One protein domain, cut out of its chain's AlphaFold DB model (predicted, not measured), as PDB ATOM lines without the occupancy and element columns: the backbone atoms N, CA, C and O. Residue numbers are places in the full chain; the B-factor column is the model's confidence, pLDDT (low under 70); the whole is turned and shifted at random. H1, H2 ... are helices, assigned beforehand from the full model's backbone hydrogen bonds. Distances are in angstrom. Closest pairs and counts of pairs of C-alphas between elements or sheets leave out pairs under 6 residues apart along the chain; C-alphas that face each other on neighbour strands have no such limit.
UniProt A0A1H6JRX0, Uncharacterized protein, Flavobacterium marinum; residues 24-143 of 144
ATOM      1  N   GLU A  24      14.727  74.273 233.984       95.56
ATOM      2  CA  GLU A  24      13.923  73.063 234.169       95.56
ATOM      3  C   GLU A  24      13.976  72.146 232.945       95.56
ATOM      4  O   GLU A  24      14.087  70.931 233.106       95.56
ATOM      5  N   ALA A  25      13.935  72.712 231.733       95.69
ATOM      6  CA  ALA A  25      14.057  71.948 230.492       95.69
ATOM      7  C   ALA A  25      15.457  71.335 230.362       95.69
ATOM      8  O   ALA A  25      15.586  70.141 230.102       95.69
ATOM      9  N   LYS A  26      16.504  72.112 230.660       95.88
ATOM     10  CA  LYS A  26      17.889  71.616 230.733       95.88
ATOM     11  C   LYS A  26      18.055  70.498 231.755       95.88
ATOM     12  O   LYS A  26      18.673  69.476 231.472       95.88
ATOM     13  N   ALA A  27      17.496  70.681 232.952       95.81
ATOM     14  CA  ALA A  27      17.514  69.659 233.991       95.81
ATOM     15  C   ALA A  27      16.794  68.387 233.527       95.81
ATOM     16  O   ALA A  27      17.312  67.298 233.745       95.81
ATOM     17  N   TYR A  28      15.674  68.525 232.812       95.06
ATOM     18  CA  TYR A  28      14.935  67.392 232.262       95.06
ATOM     19  C   TYR A  28      15.764  66.607 231.249       95.06
ATOM     20  O   TYR A  28      15.944  65.402 231.420       95.06
ATOM     21  N   ILE A  29      16.366  67.277 230.264       95.31
ATOM     22  CA  ILE A  29      17.224  66.612 229.273       95.31
ATOM     23  C   ILE A  29      18.459  65.975 229.916       95.31
ATOM     24  O   ILE A  29      18.828  64.847 229.574       95.31
ATOM     25  N   LYS A  30      19.060  66.641 230.905       95.31
ATOM     26  CA  LYS A  30      20.159  66.077 231.694       95.31
ATOM     27  C   LYS A  30      19.729  64.831 232.474       95.31
ATOM     28  O   LYS A  30      20.432  63.828 232.455       95.31
ATOM     29  N   ASN A  31      18.583  64.873 233.151       94.06
ATOM     30  CA  ASN A  31      18.079  63.765 233.962       94.06
ATOM     31  C   ASN A  31      17.663  62.556 233.105       94.06
ATOM     32  O   ASN A  31      17.751  61.421 233.574       94.06
ATOM     33  N   LEU A  32      17.304  62.775 231.835       92.44
ATOM     34  CA  LEU A  32      17.138  61.714 230.834       92.44
ATOM     35  C   LEU A  32      18.459  61.056 230.401       92.44
ATOM     36  O   LEU A  32      18.424  60.047 229.700       92.44
ATOM     37  N   LYS A  33      19.616  61.595 230.807       94.31
ATOM     38  CA  LYS A  33      20.957  61.100 230.451       94.31
ATOM     39  C   LYS A  33      21.202  61.044 228.942       94.31
ATOM     40  O   LYS A  33      21.809  60.109 228.406       94.31
ATOM     41  N   MET A  34      20.671  62.040 228.233       95.06
ATOM     42  CA  MET A  34      20.738  62.102 226.777       95.06
ATOM     43  C   MET A  34      22.183  62.251 226.286       95.06
ATOM     44  O   MET A  34      22.591  61.540 225.370       95.06
ATOM     45  N   LYS A  35      22.985  63.113 226.927       95.38
ATOM     46  CA  LYS A  35      24.399  63.310 226.572       95.38
ATOM     47  C   LYS A  35      25.206  62.032 226.761       95.38
ATOM     48  O   LYS A  35      25.962  61.652 225.876       95.38
ATOM     49  N   GLU A  36      25.012  61.352 227.882       95.88
ATOM     50  CA  GLU A  36      25.696  60.108 228.215       95.88
ATOM     51  C   GLU A  36      25.355  59.002 227.213       95.88
ATOM     52  O   GLU A  36      26.243  58.272 226.779       95.88
ATOM     53  N   SER A  37      24.088  58.912 226.800       95.44
ATOM     54  CA  SER A  37      23.653  57.967 225.765       95.44
ATOM     55  C   SER A  37      24.328  58.263 224.419       95.44
ATOM     56  O   SER A  37      24.802  57.356 223.743       95.44
ATOM     57  N   LEU A  38      24.447  59.541 224.051       96.31
ATOM     58  CA  LEU A  38      25.138  59.958 222.827       96.31
ATOM     59  C   LEU A  38      26.657  59.741 222.905       96.31
ATOM     60  O   LEU A  38      27.274  59.363 221.912       96.31
ATOM     61  N   ASP A  39      27.266  59.893 224.080       95.62
ATOM     62  CA  ASP A  39      28.684  59.580 224.300       95.62
ATOM     63  C   ASP A  39      28.969  58.077 224.209       95.62
ATOM     64  O   ASP A  39      30.029  57.658 223.727       95.62
ATOM     65  N   GLN A  40      28.009  57.240 224.607       96.44
ATOM     66  CA  GLN A  40      28.077  55.801 224.364       96.44
ATOM     67  C   GLN A  40      27.998  55.490 222.868       96.44
ATOM     68  O   GLN A  40      28.814  54.710 222.379       96.44
ATOM     69  N   THR A  41      27.105  56.153 222.124       94.94
ATOM     70  CA  THR A  41      27.060  56.050 220.656       94.94
ATOM     71  C   THR A  41      28.400  56.436 220.033       94.94
ATOM     72  O   THR A  41      28.937  55.670 219.236       94.94
ATOM     73  N   LYS A  42      28.994  57.566 220.447       96.19
ATOM     74  CA  LYS A  42      30.334  58.003 220.012       96.19
ATOM     75  C   LYS A  42      31.378  56.912 220.216       96.19
ATOM     76  O   LYS A  42      32.146  56.594 219.308       96.19
ATOM     77  N   THR A  43      31.389  56.326 221.409       95.25
ATOM     78  CA  THR A  43      32.318  55.250 221.766       95.25
ATOM     79  C   THR A  43      32.108  54.032 220.864       95.25
ATOM     80  O   THR A  43      33.081  53.474 220.364       95.25
ATOM     81  N   GLY A  44      30.851  53.664 220.595       93.12
ATOM     82  CA  GLY A  44      30.488  52.524 219.752       93.12
ATOM     83  C   GLY A  44      30.900  52.658 218.286       93.12
ATOM     84  O   GLY A  44      31.188  51.645 217.660       93.12
ATOM     85  N   ILE A  45      30.980  53.882 217.755       93.75
ATOM     86  CA  ILE A  45      31.357  54.137 216.351       93.75
ATOM     87  C   ILE A  45      32.818  54.559 216.176       93.75
ATOM     88  O   ILE A  45      33.309  54.622 215.054       93.75
ATOM     89  N   THR A  46      33.539  54.835 217.266       93.56
ATOM     90  CA  THR A  46      34.952  55.251 217.231       93.56
ATOM     91  C   THR A  46      35.842  54.249 216.490       93.56
ATOM     92  O   THR A  46      36.786  54.644 215.811       93.56
ATOM     93  N   ASN A  47      35.554  52.949 216.584       93.31
ATOM     94  CA  ASN A  47      36.316  51.903 215.892       93.31
ATOM     95  C   ASN A  47      36.206  51.980 214.359       93.31
ATOM     96  O   ASN A  47      37.073  51.430 213.675       93.31
ATOM     97  N   LEU A  48      35.176  52.654 213.840       94.81
ATOM     98  CA  LEU A  48      34.970  52.919 212.420       94.81
ATOM     99  C   LEU A  48      35.758  54.135 211.942       94.81
ATOM    100  O   LEU A  48      35.813  54.358 210.745       94.81
ATOM    101  N   ILE A  49      36.338  54.933 212.839       97.25
ATOM    102  CA  ILE A  49      37.016  56.190 212.508       97.25
ATOM    103  C   ILE A  49      38.511  55.949 212.292       97.25
ATOM    104  O   ILE A  49      39.149  55.216 213.052       97.25
ATOM    105  N   LEU A  50      39.084  56.580 211.262       96.50
ATOM    106  CA  LEU A  50      40.532  56.559 211.037       96.50
ATOM    107  C   LEU A  50      41.261  57.239 212.202       96.50
ATOM    108  O   LEU A  50      40.883  58.332 212.635       96.50
ATOM    109  N   SER A  51      42.333  56.615 212.693       95.19
ATOM    110  CA  SER A  51      43.071  57.081 213.877       95.19
ATOM    111  C   SER A  51      43.560  58.527 213.739       95.19
ATOM    112  O   SER A  51      43.478  59.302 214.689       95.19
ATOM    113  N   GLU A  52      44.023  58.922 212.552       96.44
ATOM    114  CA  GLU A  52      44.480  60.282 212.247       96.44
ATOM    115  C   GLU A  52      43.355  61.331 212.221       96.44
ATOM    116  O   GLU A  52      43.622  62.529 212.324       96.44
ATOM    117  N   ASN A  53      42.098  60.898 212.105       97.12
ATOM    118  CA  ASN A  53      40.923  61.767 212.044       97.12
ATOM    119  C   ASN A  53      40.180  61.877 213.381       97.12
ATOM    120  O   ASN A  53      39.252  62.680 213.496       97.12
ATOM    121  N   LEU A  54      40.594  61.113 214.393       95.50
ATOM    122  CA  LEU A  54      39.865  60.947 215.647       95.50
ATOM    123  C   LEU A  54      39.566  62.271 216.364       95.50
ATOM    124  O   LEU A  54      38.462  62.479 216.854       95.50
ATOM    125  N   GLU A  55      40.525  63.196 216.401       97.44
ATOM    126  CA  GLU A  55      40.350  64.498 217.057       97.44
ATOM    127  C   GLU A  55      39.292  65.366 216.354       97.44
ATOM    128  O   GLU A  55      38.428  65.964 217.003       97.44
ATOM    129  N   LYS A  56      39.316  65.392 215.016       97.62
ATOM    130  CA  LYS A  56      38.353  66.155 214.209       97.62
ATOM    131  C   LYS A  56      36.960  65.549 214.297       97.62
ATOM    132  O   LYS A  56      35.994  66.280 214.502       97.62
ATOM    133  N   PHE A  57      36.878  64.221 214.214       97.88
ATOM    134  CA  PHE A  57      35.648  63.474 214.451       97.88
ATOM    135  C   PHE A  57      35.063  63.803 215.828       97.88
ATOM    136  O   PHE A  57      33.904  64.194 215.919       97.88
ATOM    137  N   ASN A  58      35.874  63.719 216.888       97.38
ATOM    138  CA  ASN A  58      35.422  63.991 218.248       97.38
ATOM    139  C   ASN A  58      34.863  65.407 218.394       97.38
ATOM    140  O   ASN A  58      33.821  65.573 219.021       97.38
ATOM    141  N   THR A  59      35.533  66.391 217.791       97.94
ATOM    142  CA  THR A  59      35.127  67.800 217.823       97.94
ATOM    143  C   THR A  59      33.798  68.029 217.103       97.94
ATOM    144  O   THR A  59      32.897  68.658 217.657       97.94
ATOM    145  N   GLU A  60      33.652  67.515 215.878       97.81
ATOM    146  CA  GLU A  60      32.409  67.675 215.108       97.81
ATOM    147  C   GLU A  60      31.248  66.896 215.732       97.81
ATOM    148  O   GLU A  60      30.132  67.410 215.784       97.81
ATOM    149  N   PHE A  61      31.511  65.706 216.277       97.94
ATOM    150  CA  PHE A  61      30.516  64.930 217.011       97.94
ATOM    151  C   PHE A  61      30.017  65.684 218.250       97.94
ATOM    152  O   PHE A  61      28.812  65.797 218.455       97.94
ATOM    153  N   ASP A  62      30.920  66.245 219.061       96.88
ATOM    154  CA  ASP A  62      30.525  66.993 220.261       96.88
ATOM    155  C   ASP A  62      29.733  68.260 219.897       96.88
ATOM    156  O   ASP A  62      28.763  68.602 220.574       96.88
ATOM    157  N   GLY A  63      30.089  68.922 218.792       97.38
ATOM    158  CA  GLY A  63      29.317  70.036 218.236       97.38
ATOM    159  C   GLY A  63      27.903  69.631 217.802       97.38
ATOM    160  O   GLY A  63      26.934  70.315 218.144       97.38
ATOM    161  N   LEU A  64      27.772  68.498 217.105       97.38
ATOM    162  CA  LEU A  64      26.476  67.935 216.715       97.38
ATOM    163  C   LEU A  64      25.619  67.611 217.944       97.38
ATOM    164  O   LEU A  64      24.462  68.018 218.011       97.38
ATOM    165  N   VAL A  65      26.191  66.933 218.940       97.25
ATOM    166  CA  VAL A  65      25.482  66.572 220.174       97.25
ATOM    167  C   VAL A  65      25.011  67.805 220.938       97.25
ATOM    168  O   VAL A  65      23.872  67.836 221.399       97.25
ATOM    169  N   ASN A  66      25.849  68.836 221.052       96.06
ATOM    170  CA  ASN A  66      25.463  70.081 221.716       96.06
ATOM    171  C   ASN A  66      24.305  70.780 220.991       96.06
ATOM    172  O   ASN A  66      23.405  71.305 221.647       96.06
ATOM    173  N   THR A  67      24.312  70.760 219.655       95.50
ATOM    174  CA  THR A  67      23.229  71.323 218.834       95.50
ATOM    175  C   THR A  67      21.933  70.549 219.061       95.50
ATOM    176  O   THR A  67      20.936  71.138 219.464       95.50
ATOM    177  N   PHE A  68      21.978  69.219 218.941       96.25
ATOM    178  CA  PHE A  68      20.828  68.345 219.171       96.25
ATOM    179  C   PHE A  68      20.218  68.522 220.566       96.25
ATOM    180  O   PHE A  68      19.007  68.692 220.696       96.25
ATOM    181  N   ILE A  69      21.049  68.523 221.615       96.38
ATOM    182  CA  ILE A  69      20.588  68.739 222.992       96.38
ATOM    183  C   ILE A  69      19.924  70.108 223.113       96.38
ATOM    184  O   ILE A  69      18.830  70.196 223.659       96.38
ATOM    185  N   THR A  70      20.535  71.158 222.562       95.31
ATOM    186  CA  THR A  70      19.974  72.515 222.615       95.31
ATOM    187  C   THR A  70      18.614  72.589 221.917       95.31
ATOM    188  O   THR A  70      17.668  73.155 222.466       95.31
ATOM    189  N   ASP A  71      18.479  71.994 220.734       95.69
ATOM    190  CA  ASP A  71      17.222  71.990 219.981       95.69
ATOM    191  C   ASP A  71      16.130  71.203 220.707       95.69
ATOM    192  O   ASP A  71      14.974  71.632 220.766       95.69
ATOM    193  N   PHE A  72      16.494  70.086 221.333       95.62
ATOM    194  CA  PHE A  72      15.551  69.272 222.088       95.62
ATOM    195  C   PHE A  72      15.148  69.928 223.420       95.62
ATOM    196  O   PHE A  72      13.975  69.904 223.795       95.62
ATOM    197  N   GLU A  73      16.076  70.592 224.114       95.75
ATOM    198  CA  GLU A  73      15.777  71.429 225.281       95.75
ATOM    199  C   GLU A  73      14.800  72.558 224.918       95.75
ATOM    200  O   GLU A  73      13.843  72.818 225.656       95.75
ATOM    201  N   ASN A  74      15.003  73.195 223.758       95.19
ATOM    202  CA  ASN A  74      14.107  74.221 223.232       95.19
ATOM    203  C   ASN A  74      12.713  73.654 222.929       95.19
ATOM    204  O   ASN A  74      11.703  74.231 223.337       95.19
ATOM    205  N   LEU A  75      12.645  72.487 222.289       95.56
ATOM    206  CA  LEU A  75      11.382  71.806 222.022       95.56
ATOM    207  C   LEU A  75      10.621  71.493 223.319       95.56
ATOM    208  O   LEU A  75       9.406  71.696 223.397       95.56
ATOM    209  N   VAL A  76      11.323  71.028 224.352       95.12
ATOM    210  CA  VAL A  76      10.727  70.716 225.653       95.12
ATOM    211  C   VAL A  76      10.197  71.974 226.344       95.12
ATOM    212  O   VAL A  76       9.042  71.974 226.773       95.12
ATOM    213  N   GLN A  77      10.965  73.066 226.426       94.81
ATOM    214  CA  GLN A  77      10.458  74.293 227.064       94.81
ATOM    215  C   GLN A  77       9.239  74.882 226.334       94.81
ATOM    216  O   GLN A  77       8.347  75.445 226.969       94.81
ATOM    217  N   GLU A  78       9.165  74.739 225.007       94.06
ATOM    218  CA  GLU A  78       8.017  75.203 224.223       94.06
ATOM    219  C   GLU A  78       6.747  74.426 224.601       94.06
ATOM    220  O   GLU A  78       5.654  74.997 224.687       94.06
ATOM    221  N   ASN A  79       6.893  73.132 224.896       95.19
ATOM    222  CA  ASN A  79       5.780  72.192 224.991       95.19
ATOM    223  C   ASN A  79       5.377  71.790 226.407       95.19
ATOM    224  O   ASN A  79       4.296  71.234 226.575       95.19
ATOM    225  N   TYR A  80       6.169  72.128 227.419       94.25
ATOM    226  CA  TYR A  80       5.856  71.843 228.817       94.25
ATOM    227  C   TYR A  80       5.815  73.125 229.647       94.25
ATOM    228  O   TYR A  80       6.359  74.163 229.264       94.25
ATOM    229  N   SER A  81       5.099  73.093 230.769       94.25
ATOM    230  CA  SER A  81       5.194  74.156 231.768       94.25
ATOM    231  C   SER A  81       6.387  73.904 232.695       94.25
ATOM    232  O   SER A  81       6.833  72.767 232.863       94.25
ATOM    233  N   ALA A  82       6.893  74.952 233.350       93.56
ATOM    234  CA  ALA A  82       7.935  74.789 234.367       93.56
ATOM    235  C   ALA A  82       7.465  73.909 235.542       93.56
ATOM    236  O   ALA A  82       8.261  73.176 236.127       93.56
ATOM    237  N   GLU A  83       6.174  73.948 235.891       94.50
ATOM    238  CA  GLU A  83       5.603  73.083 236.928       94.50
ATOM    239  C   GLU A  83       5.693  71.605 236.528       94.50
ATOM    240  O   GLU A  83       6.163  70.777 237.314       94.50
ATOM    241  N   ASP A  84       5.304  71.284 235.295       94.75
ATOM    242  CA  ASP A  84       5.340  69.920 234.770       94.75
ATOM    243  C   ASP A  84       6.769  69.393 234.677       94.75
ATOM    244  O   ASP A  84       7.056  68.289 235.140       94.75
ATOM    245  N   LEU A  85       7.697  70.207 234.166       95.06
ATOM    246  CA  LEU A  85       9.111  69.839 234.094       95.06
ATOM    247  C   LEU A  85       9.704  69.585 235.479       95.06
ATOM    248  O   LEU A  85      10.472  68.643 235.654       95.06
ATOM    249  N   ASN A  86       9.312  70.357 236.492       94.38
ATOM    250  CA  ASN A  86       9.733  70.103 237.867       94.38
ATOM    251  C   ASN A  86       9.188  68.776 238.419       94.38
ATOM    252  O   ASN A  86       9.907  68.077 239.135       94.38
ATOM    253  N   LYS A  87       7.945  68.395 238.092       92.88
ATOM    254  CA  LYS A  87       7.381  67.084 238.474       92.88
ATOM    255  C   LYS A  87       8.125  65.934 237.789       92.88
ATOM    256  O   LYS A  87       8.495  64.961 238.451       92.88
ATOM    257  N   LEU A  88       8.389  66.071 236.491       92.94
ATOM    258  CA  LEU A  88       9.139  65.088 235.709       92.94
ATOM    259  C   LEU A  88      10.570  64.928 236.237       92.94
ATOM    260  O   LEU A  88      10.998  63.807 236.500       92.94
ATOM    261  N   ASN A  89      11.276  66.034 236.486       93.50
ATOM    262  CA  ASN A  89      12.629  66.026 237.047       93.50
ATOM    263  C   ASN A  89      12.706  65.304 238.389       93.50
ATOM    264  O   ASN A  89      13.515  64.393 238.547       93.50
ATOM    265  N   LYS A  90      11.815  65.636 239.331       92.19
ATOM    266  CA  LYS A  90      11.763  64.953 240.634       92.19
ATOM    267  C   LYS A  90      11.526  63.451 240.495       92.19
ATOM    268  O   LYS A  90      12.085  62.667 241.259       92.19
ATOM    269  N   SER A  91      10.699  63.045 239.536       90.31
ATOM    270  CA  SER A  91      10.421  61.627 239.284       90.31
ATOM    271  C   SER A  91      11.662  60.905 238.753       90.31
ATOM    272  O   SER A  91      12.032  59.860 239.282       90.31
ATOM    273  N   LEU A  92      12.361  61.506 237.784       90.19
ATOM    274  CA  LEU A  92      13.610  60.968 237.237       90.19
ATOM    275  C   LEU A  92      14.714  60.873 238.301       90.19
ATOM    276  O   LEU A  92      15.378  59.847 238.408       90.19
ATOM    277  N   GLU A  93      14.875  61.899 239.138       90.00
ATOM    278  CA  GLU A  93      15.871  61.923 240.222       90.00
ATOM    279  C   GLU A  93      15.590  60.883 241.314       90.00
ATOM    280  O   GLU A  93      16.515  60.325 241.905       90.00
ATOM    281  N   SER A  94      14.313  60.599 241.579       88.69
ATOM    282  CA  SER A  94      13.890  59.613 242.581       88.69
ATOM    283  C   SER A  94      13.787  58.183 242.040       88.69
ATOM    284  O   SER A  94      13.445  57.278 242.801       88.69
ATOM    285  N   ASN A  95      14.095  57.955 240.755       80.62
ATOM    286  CA  ASN A  95      13.831  56.699 240.037       80.62
ATOM    287  C   ASN A  95      12.365  56.231 240.154       80.62
ATOM    288  O   ASN A  95      12.076  55.036 240.067       80.62
ATOM    289  N   ALA A  96      11.438  57.162 240.380       79.75
ATOM    290  CA  ALA A  96      10.014  56.882 240.386       79.75
ATOM    291  C   ALA A  96       9.492  56.865 238.947       79.75
ATOM    292  O   ALA A  96       9.978  57.606 238.093       79.75
ATOM    293  N   THR A  97       8.471  56.052 238.669       75.19
ATOM    294  CA  THR A  97       7.739  56.150 237.401       75.19
ATOM    295  C   THR A  97       6.951  57.463 237.405       75.19
ATOM    296  O   THR A  97       6.040  57.591 238.225       75.19
ATOM    297  N   PRO A  98       7.283  58.451 236.551       69.12
ATOM    298  CA  PRO A  98       6.514  59.684 236.485       69.12
ATOM    299  C   PRO A  98       5.088  59.393 236.025       69.12
ATOM    300  O   PRO A  98       4.864  58.530 235.172       69.12
ATOM    301  N   GLU A  99       4.127  60.161 236.535       78.31
ATOM    302  CA  GLU A  99       2.830  60.247 235.872       78.31
ATOM    303  C   GLU A  99       3.039  60.750 234.432       78.31
ATOM    304  O   GLU A  99       3.835  61.673 234.221       78.31
ATOM    305  N   PRO A 100       2.362  60.163 233.430       79.56
ATOM    306  CA  PRO A 100       2.487  60.622 232.056       79.56
ATOM    307  C   PRO A 100       1.977  62.059 231.939       79.56
ATOM    308  O   PRO A 100       0.783  62.315 232.088       79.56
ATOM    309  N   ILE A 101       2.877  62.995 231.639       87.69
ATOM    310  CA  ILE A 101       2.510  64.368 231.298       87.69
ATOM    311  C   ILE A 101       2.646  64.526 229.788       87.69
ATOM    312  O   ILE A 101       3.742  64.417 229.232       87.69
ATOM    313  N   ALA A 102       1.519  64.760 229.119       89.62
ATOM    314  CA  ALA A 102       1.507  65.038 227.693       89.62
ATOM    315  C   ALA A 102       2.047  66.455 227.415       89.62
ATOM    316  O   ALA A 102       1.800  67.368 228.209       89.62
ATOM    317  N   PRO A 103       2.755  66.666 226.296       92.81
ATOM    318  CA  PRO A 103       3.073  68.014 225.829       92.81
ATOM    319  C   PRO A 103       1.787  68.786 225.479       92.81
ATOM    320  O   PRO A 103       0.749  68.183 225.193       92.81
ATOM    321  N   LYS A 104       1.867  70.124 225.445       91.81
ATOM    322  CA  LYS A 104       0.751  71.019 225.064       91.81
ATOM    323  C   LYS A 104       0.101  70.626 223.732       91.81
ATOM    324  O   LYS A 104      -1.120  70.680 223.617       91.81
ATOM    325  N   ASP A 105       0.918  70.237 222.753       93.62
ATOM    326  CA  ASP A 105       0.495  69.695 221.462       93.62
ATOM    327  C   ASP A 105       1.335  68.453 221.134       93.62
ATOM    328  O   ASP A 105       2.496  68.549 220.736       93.62
ATOM    329  N   ALA A 106       0.753  67.271 221.334       93.12
ATOM    330  CA  ALA A 106       1.451  66.003 221.136       93.12
ATOM    331  C   ALA A 106       1.820  65.725 219.680       93.12
ATOM    332  O   ALA A 106       2.868  65.132 219.433       93.12
ATOM    333  N   VAL A 107       1.000  66.164 218.724       95.06
ATOM    334  CA  VAL A 107       1.261  65.918 217.303       95.06
ATOM    335  C   VAL A 107       2.421  66.794 216.850       95.06
ATOM    336  O   VAL A 107       3.424  66.276 216.365       95.06
ATOM    337  N   ALA A 108       2.341  68.101 217.107       94.56
ATOM    338  CA  ALA A 108       3.401  69.031 216.728       94.56
ATOM    339  C   ALA A 108       4.721  68.740 217.463       94.56
ATOM    340  O   ALA A 108       5.800  68.871 216.880       94.56
ATOM    341  N   PHE A 109       4.654  68.325 218.734       94.88
ATOM    342  CA  PHE A 109       5.834  67.889 219.479       94.88
ATOM    343  C   PHE A 109       6.490  66.677 218.817       94.88
ATOM    344  O   PHE A 109       7.696  66.700 218.581       94.88
ATOM    345  N   GLN A 110       5.710  65.644 218.481       95.88
ATOM    346  CA  GLN A 110       6.234  64.430 217.858       95.88
ATOM    347  C   GLN A 110       6.853  64.715 216.485       95.88
ATOM    348  O   GLN A 110       7.934  64.215 216.189       95.88
ATOM    349  N   GLU A 111       6.204  65.535 215.658       97.25
ATOM    350  CA  GLU A 111       6.728  65.926 214.344       97.25
ATOM    351  C   GLU A 111       8.072  66.653 214.462       97.25
ATOM    352  O   GLU A 111       9.035  66.297 213.779       97.25
ATOM    353  N   LYS A 112       8.172  67.635 215.367       96.94
ATOM    354  CA  LYS A 112       9.427  68.359 215.612       96.94
ATOM    355  C   LYS A 112      10.507  67.449 216.201       96.94
ATOM    356  O   LYS A 112      11.652  67.530 215.771       96.94
ATOM    357  N   ALA A 113      10.154  66.580 217.149       96.12
ATOM    358  CA  ALA A 113      11.088  65.626 217.743       96.12
ATOM    359  C   ALA A 113      11.661  64.674 216.683       96.12
ATOM    360  O   ALA A 113      12.876  64.504 216.616       96.12
ATOM    361  N   ASN A 114      10.805  64.119 215.819       96.56
ATOM    362  CA  ASN A 114      11.220  63.254 214.714       96.56
ATOM    363  C   ASN A 114      12.165  63.983 213.761       96.56
ATOM    364  O   ASN A 114      13.194  63.437 213.385       96.56
ATOM    365  N   LYS A 115      11.847  65.234 213.415       97.56
ATOM    366  CA  LYS A 115      12.695  66.045 212.542       97.56
ATOM    367  C   LYS A 115      14.080  66.296 213.149       97.56
ATOM    368  O   LYS A 115      15.078  66.102 212.467       97.56
ATOM    369  N   ILE A 116      14.149  66.670 214.430       97.06
ATOM    370  CA  ILE A 116      15.425  66.869 215.142       97.06
ATOM    371  C   ILE A 116      16.244  65.563 215.152       97.06
ATOM    372  O   ILE A 116      17.456  65.581 214.942       97.06
ATOM    373  N   GLN A 117      15.591  64.415 215.364       95.56
ATOM    374  CA  GLN A 117      16.244  63.102 215.327       95.56
ATOM    375  C   GLN A 117      16.744  62.728 213.924       95.56
ATOM    376  O   GLN A 117      17.854  62.218 213.792       95.56
ATOM    377  N   GLU A 118      15.958  62.994 212.881       97.25
ATOM    378  CA  GLU A 118      16.335  62.750 211.487       97.25
ATOM    379  C   GLU A 118      17.543  63.606 211.079       97.25
ATOM    380  O   GLU A 118      18.526  63.086 210.551       97.25
ATOM    381  N   GLU A 119      17.515  64.903 211.395       96.31
ATOM    382  CA  GLU A 119      18.622  65.831 211.141       96.31
ATOM    383  C   GLU A 119      19.898  65.404 211.875       96.31
ATOM    384  O   GLU A 119      20.991  65.433 211.294       96.31
ATOM    385  N   MET A 120      19.767  64.936 213.122       96.31
ATOM    386  CA  MET A 120      20.885  64.360 213.861       96.31
ATOM    387  C   MET A 120      21.422  63.094 213.189       96.31
ATOM    388  O   MET A 120      22.636  62.971 213.028       96.31
ATOM    389  N   GLY A 121      20.546  62.171 212.790       95.69
ATOM    390  CA  GLY A 121      20.928  60.920 212.136       95.69
ATOM    391  C   GLY A 121      21.693  61.159 210.835       95.69
ATOM    392  O   GLY A 121      22.787  60.624 210.656       95.69
ATOM    393  N   MET A 122      21.177  62.037 209.970       96.38
ATOM    394  CA  MET A 122      21.845  62.424 208.724       96.38
ATOM    395  C   MET A 122      23.201  63.092 208.980       96.38
ATOM    396  O   MET A 122      24.193  62.769 208.323       96.38
ATOM    397  N   SER A 123      23.268  64.006 209.952       97.00
ATOM    398  CA  SER A 123      24.513  64.703 210.297       97.00
ATOM    399  C   SER A 123      25.561  63.739 210.847       97.00
ATOM    400  O   SER A 123      26.726  63.796 210.451       97.00
ATOM    401  N   LEU A 124      25.148  62.814 211.715       96.50
ATOM    402  CA  LEU A 124      26.021  61.788 212.268       96.50
ATOM    403  C   LEU A 124      26.558  60.870 211.167       96.50
ATOM    404  O   LEU A 124      27.765  60.640 211.108       96.50
ATOM    405  N   GLN A 125      25.691  60.400 210.267       94.88
ATOM    406  CA  GLN A 125      26.100  59.603 209.113       94.88
ATOM    407  C   GLN A 125      27.128  60.360 208.261       94.88
ATOM    408  O   GLN A 125      28.155  59.796 207.889       94.88
ATOM    409  N   GLY A 126      26.899  61.650 208.000       96.56
ATOM    410  CA  GLY A 126      27.838  62.504 207.274       96.56
ATOM    411  C   GLY A 126      29.207  62.604 207.950       96.56
ATOM    412  O   GLY A 126      30.231  62.447 207.286       96.56
ATOM    413  N   ILE A 127      29.243  62.812 209.270       97.00
ATOM    414  CA  ILE A 127      30.487  62.881 210.055       97.00
ATOM    415  C   ILE A 127      31.226  61.534 210.021       97.00
ATOM    416  O   ILE A 127      32.442  61.509 209.821       97.00
ATOM    417  N   VAL A 128      30.510  60.415 210.170       95.81
ATOM    418  CA  VAL A 128      31.097  59.067 210.111       95.81
ATOM    419  C   VAL A 128      31.660  58.774 208.725       95.81
ATOM    420  O   VAL A 128      32.798  58.339 208.631       95.81
ATOM    421  N   MET A 129      30.941  59.073 207.642       94.94
ATOM    422  CA  MET A 129      31.460  58.876 206.280       94.94
ATOM    423  C   MET A 129      32.671  59.767 205.977       94.94
ATOM    424  O   MET A 129      33.575  59.365 205.252       94.94
ATOM    425  N   LYS A 130      32.704  60.983 206.531       96.81
ATOM    426  CA  LYS A 130      33.791  61.949 206.325       96.81
ATOM    427  C   LYS A 130      35.100  61.535 207.001       96.81
ATOM    428  O   LYS A 130      36.168  61.839 206.475       96.81
ATOM    429  N   TYR A 131      35.023  60.897 208.168       97.38
ATOM    430  CA  TYR A 131      36.193  60.565 208.994       97.38
ATOM    431  C   TYR A 131      36.467  59.065 209.135       97.38
ATOM    432  O   TYR A 131      37.512  58.680 209.669       97.38
ATOM    433  N   GLY A 132      35.534  58.241 208.673       94.56
ATOM    434  CA  GLY A 132      35.559  56.798 208.781       94.56
ATOM    435  C   GLY A 132      36.629  56.130 207.930       94.56
ATOM    436  O   GLY A 132      37.103  56.677 206.937       94.56
ATOM    437  N   ASP A 133      36.994  54.926 208.344       95.06
ATOM    438  CA  ASP A 133      37.808  53.976 207.607       95.06
ATOM    439  C   ASP A 133      36.935  53.328 206.522       95.06
ATOM    440  O   ASP A 133      36.015  52.575 206.863       95.06
ATOM    441  N   PRO A 134      37.186  53.602 205.227       92.50
ATOM    442  CA  PRO A 134      36.344  53.107 204.143       92.50
ATOM    443  C   PRO A 134      36.178  51.586 204.160       92.50
ATOM    444  O   PRO A 134      35.085  51.098 203.899       92.50
ATOM    445  N   VAL A 135      37.225  50.845 204.545       92.81
ATOM    446  CA  VAL A 135      37.188  49.376 204.583       92.81
ATOM    447  C   VAL A 135      36.199  48.897 205.643       92.81
ATOM    448  O   VAL A 135      35.333  48.073 205.362       92.81
ATOM    449  N   LYS A 136      36.264  49.461 206.853       91.81
ATOM    450  CA  LYS A 136      35.356  49.086 207.950       91.81
ATOM    451  C   LYS A 136      33.913  49.505 207.686       91.81
ATOM    452  O   LYS A 136      32.986  48.822 208.110       91.81
ATOM    453  N   LEU A 137      33.718  50.635 207.005       91.06
ATOM    454  CA  LEU A 137      32.388  51.095 206.612       91.06
ATOM    455  C   LEU A 137      31.759  50.162 205.567       91.06
ATOM    456  O   LEU A 137      30.581  49.832 205.687       91.06
ATOM    457  N   GLU A 138      32.535  49.697 204.586       89.50
ATOM    458  CA  GLU A 138      32.085  48.704 203.603       89.50
ATOM    459  C   GLU A 138      31.752  47.356 204.260       89.50
ATOM    460  O   GLU A 138      30.727  46.755 203.940       89.50
ATOM    461  N   GLU A 139      32.568  46.897 205.215       88.88
ATOM    462  CA  GLU A 139      32.308  45.668 205.979       88.88
ATOM    463  C   GLU A 139      31.001  45.738 206.778       88.88
ATOM    464  O   GLU A 139      30.281  44.744 206.857       88.88
ATOM    465  N   MET A 140      30.672  46.904 207.347       84.12
ATOM    466  CA  MET A 140      29.400  47.119 208.044       84.12
ATOM    467  C   MET A 140      28.199  47.038 207.098       84.12
ATOM    468  O   MET A 140      27.207  46.402 207.432       84.12
ATOM    469  N   GLN A 141      28.292  47.641 205.911       79.06
ATOM    470  CA  GLN A 141      27.196  47.664 204.932       79.06
ATOM    471  C   GLN A 141      26.901  46.293 204.311       79.06
ATOM    472  O   GLN A 141      25.822  46.082 203.771       79.06
ATOM    473  N   GLN A 142      27.858  45.366 204.362       77.62
ATOM    474  CA  GLN A 142      27.693  43.997 203.864       77.62
ATOM    475  C   GLN A 142      27.136  43.031 204.924       77.62
ATOM    476  O   GLN A 142      26.850  41.879 204.600       77.62
ATOM    477  N   GLN A 143      27.029  43.470 206.183       62.62
ATOM    478  CA  GLN A 143      26.505  42.676 207.301       62.62
ATOM    479  C   GLN A 143      25.030  42.974 207.629       62.62
ATOM    480  O   GLN A 143      24.463  42.285 208.481       62.62
TER     481      GLN A 143
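This is residues 24 to 143 of the 144 residues of an uncharacterized protein of Flavobacterium marinum (UniProt A0A1H6JRX0). Two long helices, H3 and H5, run side by side in opposite directions, with H2 folded back along H3. H1 and H4 pack together at one end; short H6 lies at the other. The printed part has 120 residues, 98 of them in six named helices in order H1 to H6, with no named strand; its class is all helix, and the whole is loose, with a radius of gyration of the C-alphas of 17.1 A and spans of 50 by 29 by 26 A.

H1, residues 24 to 31, touches H4, residues 82 to 93; their closest C-alphas, Tyr 28 and Asn 89, are 5.5 A apart. H2, residues 34 to 48, and H3, residues 51 to 79, form a hairpin; their closest C-alphas, Leu 38 and Val 65, are 7.1 A apart. H3, the hub, touches H5, residues 106 to 131, opposite ways at a shallow tilt of 7 degrees; their closest C-alphas, Asn 53 and Tyr 131, are 5.8 A apart. H6, residues 134 to 141, touches no helix. O i to N i+4 pairs are within hydrogen-bond range throughout H1, H4, H5 and H6, 9 of 11 in H2 and 23 of 25 in H3.

H3 measures 41.7 A, H5 37.2 A. C-alpha 24 is at (13.923, 73.063, 234.169), C-alpha 141 at (27.196, 47.664, 204.932).

The printed part has no cut. The H4 to H5 link is long. Residues 98 and 143 have pLDDT under 70.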